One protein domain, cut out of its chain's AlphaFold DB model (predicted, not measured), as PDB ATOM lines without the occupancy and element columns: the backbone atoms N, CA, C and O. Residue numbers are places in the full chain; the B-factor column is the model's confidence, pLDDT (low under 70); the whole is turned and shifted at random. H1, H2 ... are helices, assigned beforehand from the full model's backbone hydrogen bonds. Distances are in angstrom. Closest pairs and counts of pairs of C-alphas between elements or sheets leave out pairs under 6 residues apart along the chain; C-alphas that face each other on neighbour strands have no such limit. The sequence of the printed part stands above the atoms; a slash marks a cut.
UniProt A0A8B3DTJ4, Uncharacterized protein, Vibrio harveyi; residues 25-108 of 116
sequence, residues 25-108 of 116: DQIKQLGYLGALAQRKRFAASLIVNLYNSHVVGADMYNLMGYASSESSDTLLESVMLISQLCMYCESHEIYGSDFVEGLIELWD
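Overview. This is residues 25 to 108 of the 116 residues of an uncharacterized protein of Vibrio harveyi (UniProt A0A8B3DTJ4). A small, rounded cluster of crossed helices has H2 in its middle, with H1, H3 and H6 packed round it at steep angles. H4 crosses H1 nearly at a right angle and folds back from H3 as a helical hairpin, while the short H5 makes a corner with H6. The printed part has 84 residues with six named helices, H1 to H6 in order along the chain, and no named strand; its class is all helix. It is compact, with a radius of gyration of the C-alphas of 11.6 A and spans of 31 by 24 by 19 A.

Arrangement. H1, residues 25 to 37, is the longest helix. It touches H4, residues 74 to 85, about perpendicular at 79 degrees; their closest C-alphas, those of Gln 29 and Ser 78, are 4.9 A apart. With residues 33 to 37 alone H1 touches H2, residues 41 to 49, at a steep tilt of 62 degrees, opposite ways; the closest C-alphas, of Ala 37 and Ala 44, are 4.1 A apart. H2 is the hub and touches two more helices. One is H3, residues 60 to 68, at a steep tilt of 57 degrees, opposite ways, with the C-alphas of Phe 42 and Leu 63 closest at 5.7 A. The other is H6, residues 97 to 106, at a steep tilt of 44 degrees, opposite ways, with the C-alphas of Ala 44 and Leu 103 closest at 6.3 A. H3 and H4 form a helical hairpin at a steep tilt of 40 degrees, opposite ways; they only just touch, with 3 pairs of C-alphas within 8 A, the closest those of Ala 67 and Leu 76 at 5.9 A. H2 and H4 are near each other. H5, residues 91 to 95, and H6 touch only at the corner, and only just, with 3 pairs of C-alphas within 8 A; the closest are those of His 92 and Val 100, 6.4 A apart. H3 and H6 are apart. In H1 to H6 every O i to N i+4 pair is within hydrogen-bond range.

Along the chain. H1 begins at C-alpha 25, (139.349, 193.863, 157.241), and is 18.3 A from first to last C-alpha. H4 is 16.2 A long and H6 13.9 A; H2 measures 11.9 A, H3 11.8 A and H5 6.0 A. H2 begins at C-alpha 41, (151.832, 178.942, 171.143), and H6 ends at C-alpha 106, (152.223, 183.372, 178.816).

Size, cuts and confidence. The two C-alphas farthest apart, those of His 54 and Ser 71, are 34.1 A apart. The printed part has no cut. No link is long; H2 to H3, with 10 residues between them, is short, and the other four are tight. Mean pLDDT of the printed part is 90.3, and residues 51 to 56 are under 70.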
ATOM      1  N   ASP A  25     139.105 195.290 157.478       95.75
ATOM      2  CA  ASP A  25     139.349 193.863 157.241       95.75
ATOM      3  C   ASP A  25     140.737 193.430 157.731       95.75
ATOM      4  O   ASP A  25     140.865 192.386 158.370       95.75
ATOM      5  N   GLN A  26     141.767 194.251 157.505       96.94
ATOM      6  CA  GLN A  26     143.123 193.997 158.001       96.94
ATOM      7  C   GLN A  26     143.180 194.038 159.532       96.94
ATOM      8  O   GLN A  26     143.807 193.182 160.156       96.94
ATOM      9  N   ILE A  27     142.479 194.992 160.149       97.00
ATOM     10  CA  ILE A  27     142.329 195.088 161.607       97.00
ATOM     11  C   ILE A  27     141.651 193.828 162.148       97.00
ATOM     12  O   ILE A  27     142.118 193.245 163.125       97.00
ATOM     13  N   LYS A  28     140.587 193.356 161.492       94.94
ATOM     14  CA  LYS A  28     139.877 192.133 161.879       94.94
ATOM     15  C   LYS A  28     140.751 190.882 161.744       94.94
ATOM     16  O   LYS A  28     140.745 190.048 162.648       94.94
ATOM     17  N   GLN A  29     141.494 190.756 160.646       95.81
ATOM     18  CA  GLN A  29     142.452 189.673 160.405       95.81
ATOM     19  C   GLN A  29     143.518 189.631 161.512       95.81
ATOM     20  O   GLN A  29     143.652 188.635 162.227       95.81
ATOM     21  N   LEU A  30     144.213 190.745 161.746       97.19
ATOM     22  CA  LEU A  30     145.230 190.834 162.797       97.19
ATOM     23  C   LEU A  30     144.629 190.606 164.190       97.19
ATOM     24  O   LEU A  30     145.194 189.863 164.990       97.19
ATOM     25  N   GLY A  31     143.437 191.139 164.463       97.06
ATOM     26  CA  GLY A  31     142.719 190.906 165.716       97.06
ATOM     27  C   GLY A  31     142.377 189.431 165.942       97.06
ATOM     28  O   GLY A  31     142.438 188.952 167.079       97.06
ATOM     29  N   TYR A  32     142.071 188.684 164.875       96.19
ATOM     30  CA  TYR A  32     141.857 187.235 164.928       96.19
ATOM     31  C   TYR A  32     143.160 186.491 165.229       96.19
ATOM     32  O   TYR A  32     143.188 185.644 166.123       96.19
ATOM     33  N   LEU A  33     144.255 186.840 164.544       96.38
ATOM     34  CA  LEU A  33     145.574 186.257 164.796       96.38
ATOM     35  C   LEU A  33     146.045 186.515 166.236       96.38
ATOM     36  O   LEU A  33     146.513 185.587 166.899       96.38
ATOM     37  N   GLY A  34     145.855 187.731 166.754       96.88
ATOM     38  CA  GLY A  34     146.130 188.074 168.150       96.88
ATOM     39  C   GLY A  34     145.302 187.237 169.130       96.88
ATOM     40  O   GLY A  34     145.841 186.656 170.075       96.88
ATOM     41  N   ALA A  35     144.001 187.084 168.880       96.50
ATOM     42  CA  ALA A  35     143.134 186.262 169.723       96.50
ATOM     43  C   ALA A  35     143.527 184.770 169.686       96.50
ATOM     44  O   ALA A  35     143.468 184.073 170.705       96.50
ATOM     45  N   LEU A  36     143.979 184.270 168.531       96.00
ATOM     46  CA  LEU A  36     144.506 182.913 168.396       96.00
ATOM     47  C   LEU A  36     145.836 182.742 169.145       96.00
ATOM     48  O   LEU A  36     146.029 181.719 169.802       96.00
ATOM     49  N   ALA A  37     146.725 183.736 169.099       95.62
ATOM     50  CA  ALA A  37     148.013 183.726 169.791       95.62
ATOM     51  C   ALA A  37     147.873 183.594 171.316       95.62
ATOM     52  O   ALA A  37     148.664 182.900 171.950       95.62
ATOM     53  N   GLN A  38     146.812 184.140 171.910       95.88
ATOM     54  CA  GLN A  38     146.511 183.920 173.332       95.88
ATOM     55  C   GLN A  38     146.164 182.458 173.667       95.88
ATOM     56  O   GLN A  38     146.181 182.065 174.830       95.88
ATOM     57  N   ARG A  39     145.824 181.634 172.669       94.75
ATOM     58  CA  ARG A  39     145.368 180.243 172.848       94.75
ATOM     59  C   ARG A  39     146.319 179.208 172.251       94.75
ATOM     60  O   ARG A  39     146.229 178.029 172.596       94.75
ATOM     61  N   LYS A  40     147.183 179.611 171.320       94.56
ATOM     62  CA  LYS A  40     148.057 178.726 170.549       94.56
ATOM     63  C   LYS A  40     149.470 179.293 170.489       94.56
ATOM     64  O   LYS A  40     149.721 180.286 169.809       94.56
ATOM     65  N   ARG A  41     150.408 178.581 171.118       93.25
ATOM     66  CA  ARG A  41     151.832 178.942 171.143       93.25
ATOM     67  C   ARG A  41     152.429 179.177 169.753       93.25
ATOM     68  O   ARG A  41     153.200 180.111 169.590       93.25
ATOM     69  N   PHE A  42     152.069 178.378 168.745       92.25
ATOM     70  CA  PHE A  42     152.595 178.553 167.382       92.25
ATOM     71  C   PHE A  42     152.178 179.898 166.759       92.25
ATOM     72  O   PHE A  42     152.991 180.546 166.106       92.25
ATOM     73  N   ALA A  43     150.958 180.381 167.024       94.62
ATOM     74  CA  ALA A  43     150.505 181.689 166.553       94.62
ATOM     75  C   ALA A  43     151.189 182.820 167.335       94.62
ATOM     76  O   ALA A  43     151.642 183.796 166.739       94.62
ATOM     77  N   ALA A  44     151.353 182.651 168.652       94.19
ATOM     78  CA  ALA A  44     152.122 183.588 169.470       94.19
ATOM     79  C   ALA A  44     153.583 183.683 169.025       94.19
ATOM     80  O   ALA A  44     154.126 184.781 168.973       94.19
ATOM     81  N   SER A  45     154.193 182.560 168.634       91.88
ATOM     82  CA  SER A  45     155.579 182.543 168.164       91.88
ATOM     83  C   SER A  45     155.775 183.432 166.939       91.88
ATOM     84  O   SER A  45     156.770 184.143 166.874       91.88
ATOM     85  N   LEU A  46     154.810 183.484 166.010       92.81
ATOM     86  CA  LEU A  46     154.880 184.402 164.873       92.81
ATOM     87  C   LEU A  46     154.859 185.861 165.344       92.81
ATOM     88  O   LEU A  46     155.747 186.617 164.975       92.81
ATOM     89  N   ILE A  47     153.899 186.252 166.187       93.88
ATOM     90  CA  ILE A  47     153.787 187.640 166.677       93.88
ATOM     91  C   ILE A  47     155.051 188.066 167.443       93.88
ATOM     92  O   ILE A  47     155.552 189.171 167.238       93.88
ATOM     93  N   VAL A  48     155.585 187.192 168.297       91.06
ATOM     94  CA  VAL A  48     156.775 187.475 169.114       91.06
ATOM     95  C   VAL A  48     158.056 187.518 168.269       91.06
ATOM     96  O   VAL A  48     158.915 188.350 168.536       91.06
ATOM     97  N   ASN A  49     158.182 186.717 167.202       84.88
ATOM     98  CA  ASN A  49     159.331 186.823 166.281       84.88
ATOM     99  C   ASN A  49     159.461 188.203 165.654       84.88
ATOM    100  O   ASN A  49     160.563 188.697 165.441       84.88
ATOM    101  N   LEU A  50     158.327 188.822 165.324       82.38
ATOM    102  CA  LEU A  50     158.313 190.122 164.661       82.38
ATOM    103  C   LEU A  50     158.704 191.273 165.600       82.38
ATOM    104  O   LEU A  50     158.749 192.418 165.163       82.38
ATOM    105  N   TYR A  51     158.974 190.975 166.873       69.75
ATOM    106  CA  TYR A  51     159.542 191.908 167.839       69.75
ATOM    107  C   TYR A  51     161.080 191.829 167.906       69.75
ATOM    108  O   TYR A  51     161.728 192.838 168.161       69.75
ATOM    109  N   ASN A  52     161.701 190.666 167.666       62.22
ATOM    110  CA  ASN A  52     163.148 190.515 167.839       62.22
ATOM    111  C   ASN A  52     163.736 189.438 166.913       62.22
ATOM    112  O   ASN A  52     163.469 188.250 167.079       62.22
ATOM    113  N   SER A  53     164.626 189.837 166.000       57.22
ATOM    114  CA  SER A  53     165.344 188.920 165.098       57.22
ATOM    115  C   SER A  53     166.315 187.965 165.812       57.22
ATOM    116  O   SER A  53     166.802 187.017 165.197       57.22
ATOM    117  N   HIS A  54     166.601 188.200 167.097       51.88
ATOM    118  CA  HIS A  54     167.457 187.369 167.942       51.88
ATOM    119  C   HIS A  54     166.684 186.348 168.805       51.88
ATOM    120  O   HIS A  54     167.328 185.594 169.535       51.88
ATOM    121  N   VAL A  55     165.343 186.290 168.746       53.72
ATOM    122  CA  VAL A  55     164.505 185.419 169.602       53.72
ATOM    123  C   VAL A  55     163.583 184.503 168.777       53.72
ATOM    124  O   VAL A  55     162.838 184.970 167.928       53.72
ATOM    125  N   VAL A  56     163.658 183.196 169.093       62.69
ATOM    126  CA  VAL A  56     162.799 182.024 168.764       62.69
ATOM    127  C   VAL A  56     162.101 182.036 167.408       62.69
ATOM    128  O   VAL A  56     161.022 182.587 167.317       62.69
ATOM    129  N   GLY A  57     162.603 181.285 166.420       71.56
ATOM    130  CA  GLY A  57     161.982 181.130 165.094       71.56
ATOM    131  C   GLY A  57     160.506 180.703 165.106       71.56
ATOM    132  O   GLY A  57     160.072 179.900 165.935       71.56
ATOM    133  N   ALA A  58     159.727 181.263 164.180       84.62
ATOM    134  CA  ALA A  58     158.281 181.062 164.134       84.62
ATOM    135  C   ALA A  58     157.968 179.597 163.814       84.62
ATOM    136  O   ALA A  58     158.504 179.040 162.853       84.62
ATOM    137  N   ASP A  59     157.066 178.983 164.580       89.38
ATOM    138  CA  ASP A  59     156.592 177.618 164.335       89.38
ATOM    139  C   ASP A  59     155.581 177.598 163.177       89.38
ATOM    140  O   ASP A  59     154.379 177.356 163.327       89.38
ATOM    141  N   MET A  60     156.096 177.910 161.985       90.38
ATOM    142  CA  MET A  60     155.319 178.001 160.756       90.38
ATOM    143  C   MET A  60     154.778 176.639 160.330       90.38
ATOM    144  O   MET A  60     153.734 176.581 159.691       90.38
ATOM    145  N   TYR A  61     155.441 175.539 160.695       91.44
ATOM    146  CA  TYR A  61     154.959 174.198 160.374       91.44
ATOM    147  C   TYR A  61     153.600 173.933 161.032       91.44
ATOM    148  O   TYR A  61     152.625 173.634 160.337       91.44
ATOM    149  N   ASN A  62     153.502 174.121 162.354       92.56
ATOM    150  CA  ASN A  62     152.242 173.919 163.066       92.56
ATOM    151  C   ASN A  62     151.210 175.000 162.730       92.56
ATOM    152  O   ASN A  62     150.021 174.693 162.621       92.56
ATOM    153  N   LEU A  63     151.643 176.246 162.510       93.44
ATOM    154  CA  LEU A  63     150.746 177.333 162.118       93.44
ATOM    155  C   LEU A  63     150.099 177.089 160.749       93.44
ATOM    156  O   LEU A  63     148.879 177.178 160.632       93.44
ATOM    157  N   MET A  64     150.884 176.739 159.728       94.00
ATOM    158  CA  MET A  64     150.363 176.474 158.384       94.00
ATOM    159  C   MET A  64     149.548 175.180 158.337       94.00
ATOM    160  O   MET A  64     148.517 175.131 157.667       94.00
ATOM    161  N   GLY A  65     149.955 174.156 159.097       93.69
ATOM    162  CA  GLY A  65     149.157 172.945 159.288       93.69
ATOM    163  C   GLY A  65     147.776 173.260 159.869       93.69
ATOM    164  O   GLY A  65     146.762 172.834 159.316       93.69
ATOM    165  N   TYR A  66     147.719 174.076 160.925       93.31
ATOM    166  CA  TYR A  66     146.460 174.517 161.525       93.31
ATOM    167  C   TYR A  66     145.621 175.367 160.559       93.31
ATOM    168  O   TYR A  66     144.437 175.080 160.384       93.31
ATOM    169  N   ALA A  67     146.228 176.343 159.874       92.56
ATOM    170  CA  ALA A  67     145.541 177.188 158.896       92.56
ATOM    171  C   ALA A  67     144.897 176.370 157.769       92.56
ATOM    172  O   ALA A  67     143.759 176.634 157.404       92.56
ATOM    173  N   SER A  68     145.568 175.318 157.285       91.81
ATOM    174  CA  SER A  68     145.019 174.445 156.236       91.81
ATOM    175  C   SER A  68     143.763 173.667 156.655       91.81
ATOM    176  O   SER A  68     143.033 173.168 155.801       91.81
ATOM    177  N   SER A  69     143.517 173.545 157.963       91.62
ATOM    178  CA  SER A  69     142.337 172.877 158.519       91.62
ATOM    179  C   SER A  69     141.177 173.829 158.829       91.62
ATOM    180  O   SER A  69     140.087 173.367 159.176       91.62
ATOM    181  N   GLU A  70     141.388 175.147 158.728       88.75
ATOM    182  CA  GLU A  70     140.315 176.120 158.909       88.75
ATOM    183  C   GLU A  70     139.375 176.139 157.698       88.75
ATOM    184  O   GLU A  70     139.782 175.991 156.550       88.75
ATOM    185  N   SER A  71     138.082 176.351 157.949       86.88
ATOM    186  CA  SER A  71     137.076 176.503 156.891       86.88
ATOM    187  C   SER A  71     137.076 177.893 156.242       86.88
ATOM    188  O   SER A  71     136.247 178.159 155.377       86.88
ATOM    189  N   SER A  72     137.922 178.803 156.724       89.56
ATOM    190  CA  SER A  72     138.013 180.194 156.291       89.56
ATOM    191  C   SER A  72     139.476 180.585 156.133       89.56
ATOM    192  O   SER A  72     140.312 180.210 156.954       89.56
ATOM    193  N   ASP A  73     139.758 181.406 155.126       91.75
ATOM    194  CA  ASP A  73     141.110 181.875 154.826       91.75
ATOM    195  C   ASP A  73     141.594 182.988 155.768       91.75
ATOM    196  O   ASP A  73     142.747 183.399 155.677       91.75
ATOM    197  N   THR A  74     140.766 183.454 156.715       92.44
ATOM    198  CA  THR A  74     141.111 184.578 157.602       92.44
ATOM    199  C   THR A  74     142.455 184.380 158.300       92.44
ATOM    200  O   THR A  74     143.250 185.318 158.341       92.44
ATOM    201  N   LEU A  75     142.763 183.183 158.816       93.62
ATOM    202  CA  LEU A  75     144.066 182.940 159.441       93.62
ATOM    203  C   LEU A  75     145.215 183.051 158.435       93.62
ATOM    204  O   LEU A  75     146.224 183.689 158.726       93.62
ATOM    205  N   LEU A  76     145.062 182.442 157.259       94.44
ATOM    206  CA  LEU A  76     146.080 182.458 156.212       94.44
ATOM    207  C   LEU A  76     146.364 183.890 155.745       94.44
ATOM    208  O   LEU A  76     147.521 184.306 155.687       94.44
ATOM    209  N   GLU A  77     145.312 184.664 155.492       95.88
ATOM    210  CA  GLU A  77     145.403 186.078 155.130       95.88
ATOM    211  C   GLU A  77     146.084 186.897 156.232       95.88
ATOM    212  O   GLU A  77     146.952 187.717 155.942       95.88
ATOM    213  N   SER A  78     145.764 186.624 157.502       95.31
ATOM    214  CA  SER A  78     146.391 187.295 158.649       95.31
ATOM    215  C   SER A  78     147.892 187.011 158.734       95.31
ATOM    216  O   SER A  78     148.682 187.914 159.011       95.31
ATOM    217  N   VAL A  79     148.302 185.764 158.473       94.50
ATOM    218  CA  VAL A  79     149.716 185.356 158.442       94.50
ATOM    219  C   VAL A  79     150.458 186.042 157.296       94.50
ATOM    220  O   VAL A  79     151.574 186.530 157.491       94.50
ATOM    221  N   MET A  80     149.849 186.128 156.111       94.31
ATOM    222  CA  MET A  80     150.436 186.852 154.982       94.31
ATOM    223  C   MET A  80     150.566 188.347 155.279       94.31
ATOM    224  O   MET A  80     151.627 188.926 155.050       94.31
ATOM    225  N   LEU A  81     149.517 188.955 155.832       95.88
ATOM    226  CA  LEU A  81     149.480 190.370 156.172       95.88
ATOM    227  C   LEU A  81     150.558 190.737 157.194       95.88
ATOM    228  O   LEU A  81     151.353 191.642 156.946       95.88
ATOM    229  N   ILE A  82     150.634 190.025 158.321       93.94
ATOM    230  CA  ILE A  82     151.614 190.345 159.366       93.94
ATOM    231  C   ILE A  82     153.060 190.143 158.870       93.94
ATOM    232  O   ILE A  82     153.949 190.918 159.220       93.94
ATOM    233  N   SER A  83     153.282 189.167 157.981       90.56
ATOM    234  CA  SER A  83     154.582 188.932 157.337       90.56
ATOM    235  C   SER A  83     154.968 190.034 156.345       90.56
ATOM    236  O   SER A  83     156.147 190.246 156.093       90.56
ATOM    237  N   GLN A  84     154.002 190.743 155.757       91.12
ATOM    238  CA  GLN A  84     154.283 191.914 154.921       91.12
ATOM    239  C   GLN A  84     154.566 193.150 155.778       91.12
ATOM    240  O   GLN A  84     155.485 193.915 155.486       91.12
ATOM    241  N   LEU A  85     153.793 193.338 156.850       91.31
ATOM    242  CA  LEU A  85     153.935 194.480 157.753       91.31
ATOM    243  C   LEU A  85     155.273 194.479 158.497       91.31
ATOM    244  O   LEU A  85     155.823 195.553 158.738       91.31
ATOM    245  N   CYS A  86     155.848 193.305 158.777       88.00
ATOM    246  CA  CYS A  86     157.122 193.211 159.492       88.00
ATOM    247  C   CYS A  86     158.318 193.844 158.764       88.00
ATOM    248  O   CYS A  86     159.344 194.119 159.380       88.00
ATOM    249  N   MET A  87     158.193 194.127 157.463       86.50
ATOM    250  CA  MET A  87     159.199 194.894 156.723       86.50
ATOM    251  C   MET A  87     159.254 196.370 157.152       86.50
ATOM    252  O   MET A  87     160.223 197.066 156.845       86.50
ATOM    253  N   TYR A  88     158.215 196.865 157.828       89.62
ATOM    254  CA  TYR A  88     158.017 198.284 158.115       89.62
ATOM    255  C   TYR A  88     157.848 198.592 159.601       89.62
ATOM    256  O   TYR A  88     158.245 199.683 160.021       89.62
ATOM    257  N   CYS A  89     157.259 197.671 160.370       90.06
ATOM    258  CA  CYS A  89     156.961 197.844 161.787       90.06
ATOM    259  C   CYS A  89     157.160 196.558 162.600       90.06
ATOM    260  O   CYS A  89     157.147 195.451 162.066       90.06
ATOM    261  N   GLU A  90     157.312 196.725 163.909       91.19
ATOM    262  CA  GLU A  90     157.376 195.631 164.880       91.19
ATOM    263  C   GLU A  90     155.979 195.264 165.400       91.19
ATOM    264  O   GLU A  90     155.033 196.058 165.347       91.19
ATOM    265  N   SER A  91     155.834 194.071 165.981       92.00
ATOM    266  CA  SER A  91     154.549 193.630 166.541       92.00
ATOM    267  C   SER A  91     154.039 194.501 167.697       92.00
ATOM    268  O   SER A  91     152.824 194.630 167.846       92.00
ATOM    269  N   HIS A  92     154.916 195.171 168.456       93.25
ATOM    270  CA  HIS A  92     154.530 196.174 169.465       93.25
ATOM    271  C   HIS A  92     153.781 197.365 168.883       93.25
ATOM    272  O   HIS A  92     152.913 197.935 169.537       93.25
ATOM    273  N   GLU A  93     154.086 197.725 167.646       94.25
ATOM    274  CA  GLU A  93     153.449 198.854 166.982       94.25
ATOM    275  C   GLU A  93     152.040 198.485 166.509       94.25
ATOM    276  O   GLU A  93     151.164 199.347 166.452       94.25
ATOM    277  N   ILE A  94     151.820 197.198 166.215       95.50
ATOM    278  CA  ILE A  94     150.544 196.632 165.761       95.50
ATOM    279  C   ILE A  94     149.623 196.315 166.945       95.50
ATOM    280  O   ILE A  94     148.458 196.702 166.931       95.50
ATOM    281  N   TYR A  95     150.126 195.608 167.957       96.06
ATOM    282  CA  TYR A  95     149.308 195.054 169.045       96.06
ATOM    283  C   TYR A  95     149.495 195.753 170.398       96.06
ATOM    284  O   TYR A  95     148.758 195.471 171.338       96.06
ATOM    285  N   GLY A  96     150.473 196.654 170.515       94.88
ATOM    286  CA  GLY A  96     150.870 197.257 171.786       94.88
ATOM    287  C   GLY A  96     151.836 196.380 172.589       94.88
ATOM    288  O   GLY A  96     151.793 195.149 172.535       94.88
ATOM    289  N   SER A  97     152.719 197.028 173.354       93.62
ATOM    290  CA  SER A  97     153.739 196.346 174.161       93.62
ATOM    291  C   SER A  97     153.138 195.419 175.215       93.62
ATOM    292  O   SER A  97     153.555 194.270 175.306       93.62
ATOM    293  N   ASP A  98     152.107 195.862 175.941       95.62
ATOM    294  CA  ASP A  98     151.473 195.056 176.995       95.62
ATOM    295  C   ASP A  98     150.954 193.710 176.467       95.62
ATOM    296  O   ASP A  98     151.071 192.679 177.130       95.62
ATOM    297  N   PHE A  99     150.401 193.700 175.251       96.19
ATOM    298  CA  PHE A  99     149.895 192.479 174.641       96.19
ATOM    299  C   PHE A  99     151.024 191.508 174.285       96.19
ATOM    300  O   PHE A  99     150.952 190.326 174.622       96.19
ATOM    301  N   VAL A 100     152.056 191.988 173.592       94.19
ATOM    302  CA  VAL A 100     153.146 191.130 173.109       94.19
ATOM    303  C   VAL A 100     154.012 190.641 174.267       94.19
ATOM    304  O   VAL A 100     154.324 189.454 174.309       94.19
ATOM    305  N   GLU A 101     154.323 191.491 175.246       92.50
ATOM    306  CA  GLU A 101     155.016 191.066 176.468       92.50
ATOM    307  C   GLU A 101     154.172 190.057 177.260       92.50
ATOM    308  O   GLU A 101     154.692 189.052 177.745       92.50
ATOM    309  N   GLY A 102     152.846 190.235 177.287       94.75
ATOM    310  CA  GLY A 102     151.925 189.245 177.839       94.75
ATOM    311  C   GLY A 102     151.983 187.891 177.121       94.75
ATOM    312  O   GLY A 102     151.920 186.852 177.775       94.75
ATOM    313  N   LEU A 103     152.149 187.863 175.791       93.94
ATOM    314  CA  LEU A 103     152.365 186.615 175.044       93.94
ATOM    315  C   LEU A 103     153.725 185.981 175.355       93.94
ATOM    316  O   LEU A 103     153.811 184.756 175.455       93.94
ATOM    317  N   ILE A 104     154.770 186.802 175.491       91.69
ATOM    318  CA  ILE A 104     156.118 186.362 175.861       91.69
ATOM    319  C   ILE A 104     156.097 185.642 177.209       91.69
ATOM    320  O   ILE A 104     156.673 184.561 177.332       91.69
ATOM    321  N   GLU A 105     155.401 186.208 178.189       92.69
ATOM    322  CA  GLU A 105     155.260 185.633 179.526       92.69
ATOM    323  C   GLU A 105     154.349 184.404 179.537       92.69
ATOM    324  O   GLU A 105     154.718 183.375 180.100       92.69
ATOM    325  N   LEU A 106     153.193 184.470 178.869       93.31
ATOM    326  CA  LEU A 106     152.223 183.372 178.816       93.31
ATOM    327  C   LEU A 106     152.825 182.074 178.263       93.31
ATOM    328  O   LEU A 106     152.481 180.984 178.721       93.31
ATOM    329  N   TRP A 107     153.689 182.191 177.256       92.12
ATOM    330  CA  TRP A 107     154.264 181.053 176.538       92.12
ATOM    331  C   TRP A 107     155.740 180.798 176.849       92.12
ATOM    332  O   TRP A 107     156.350 179.944 176.198       92.12
ATOM    333  N   ASP A 108     156.283 181.522 177.829       89.38
ATOM    334  CA  ASP A 108     157.653 181.405 178.328       89.38
ATOM    335  C   ASP A 108     158.737 181.543 177.239       89.38
ATOM    336  O   ASP A 108     159.714 180.796 177.178       89.38
TER     337      ASP A 108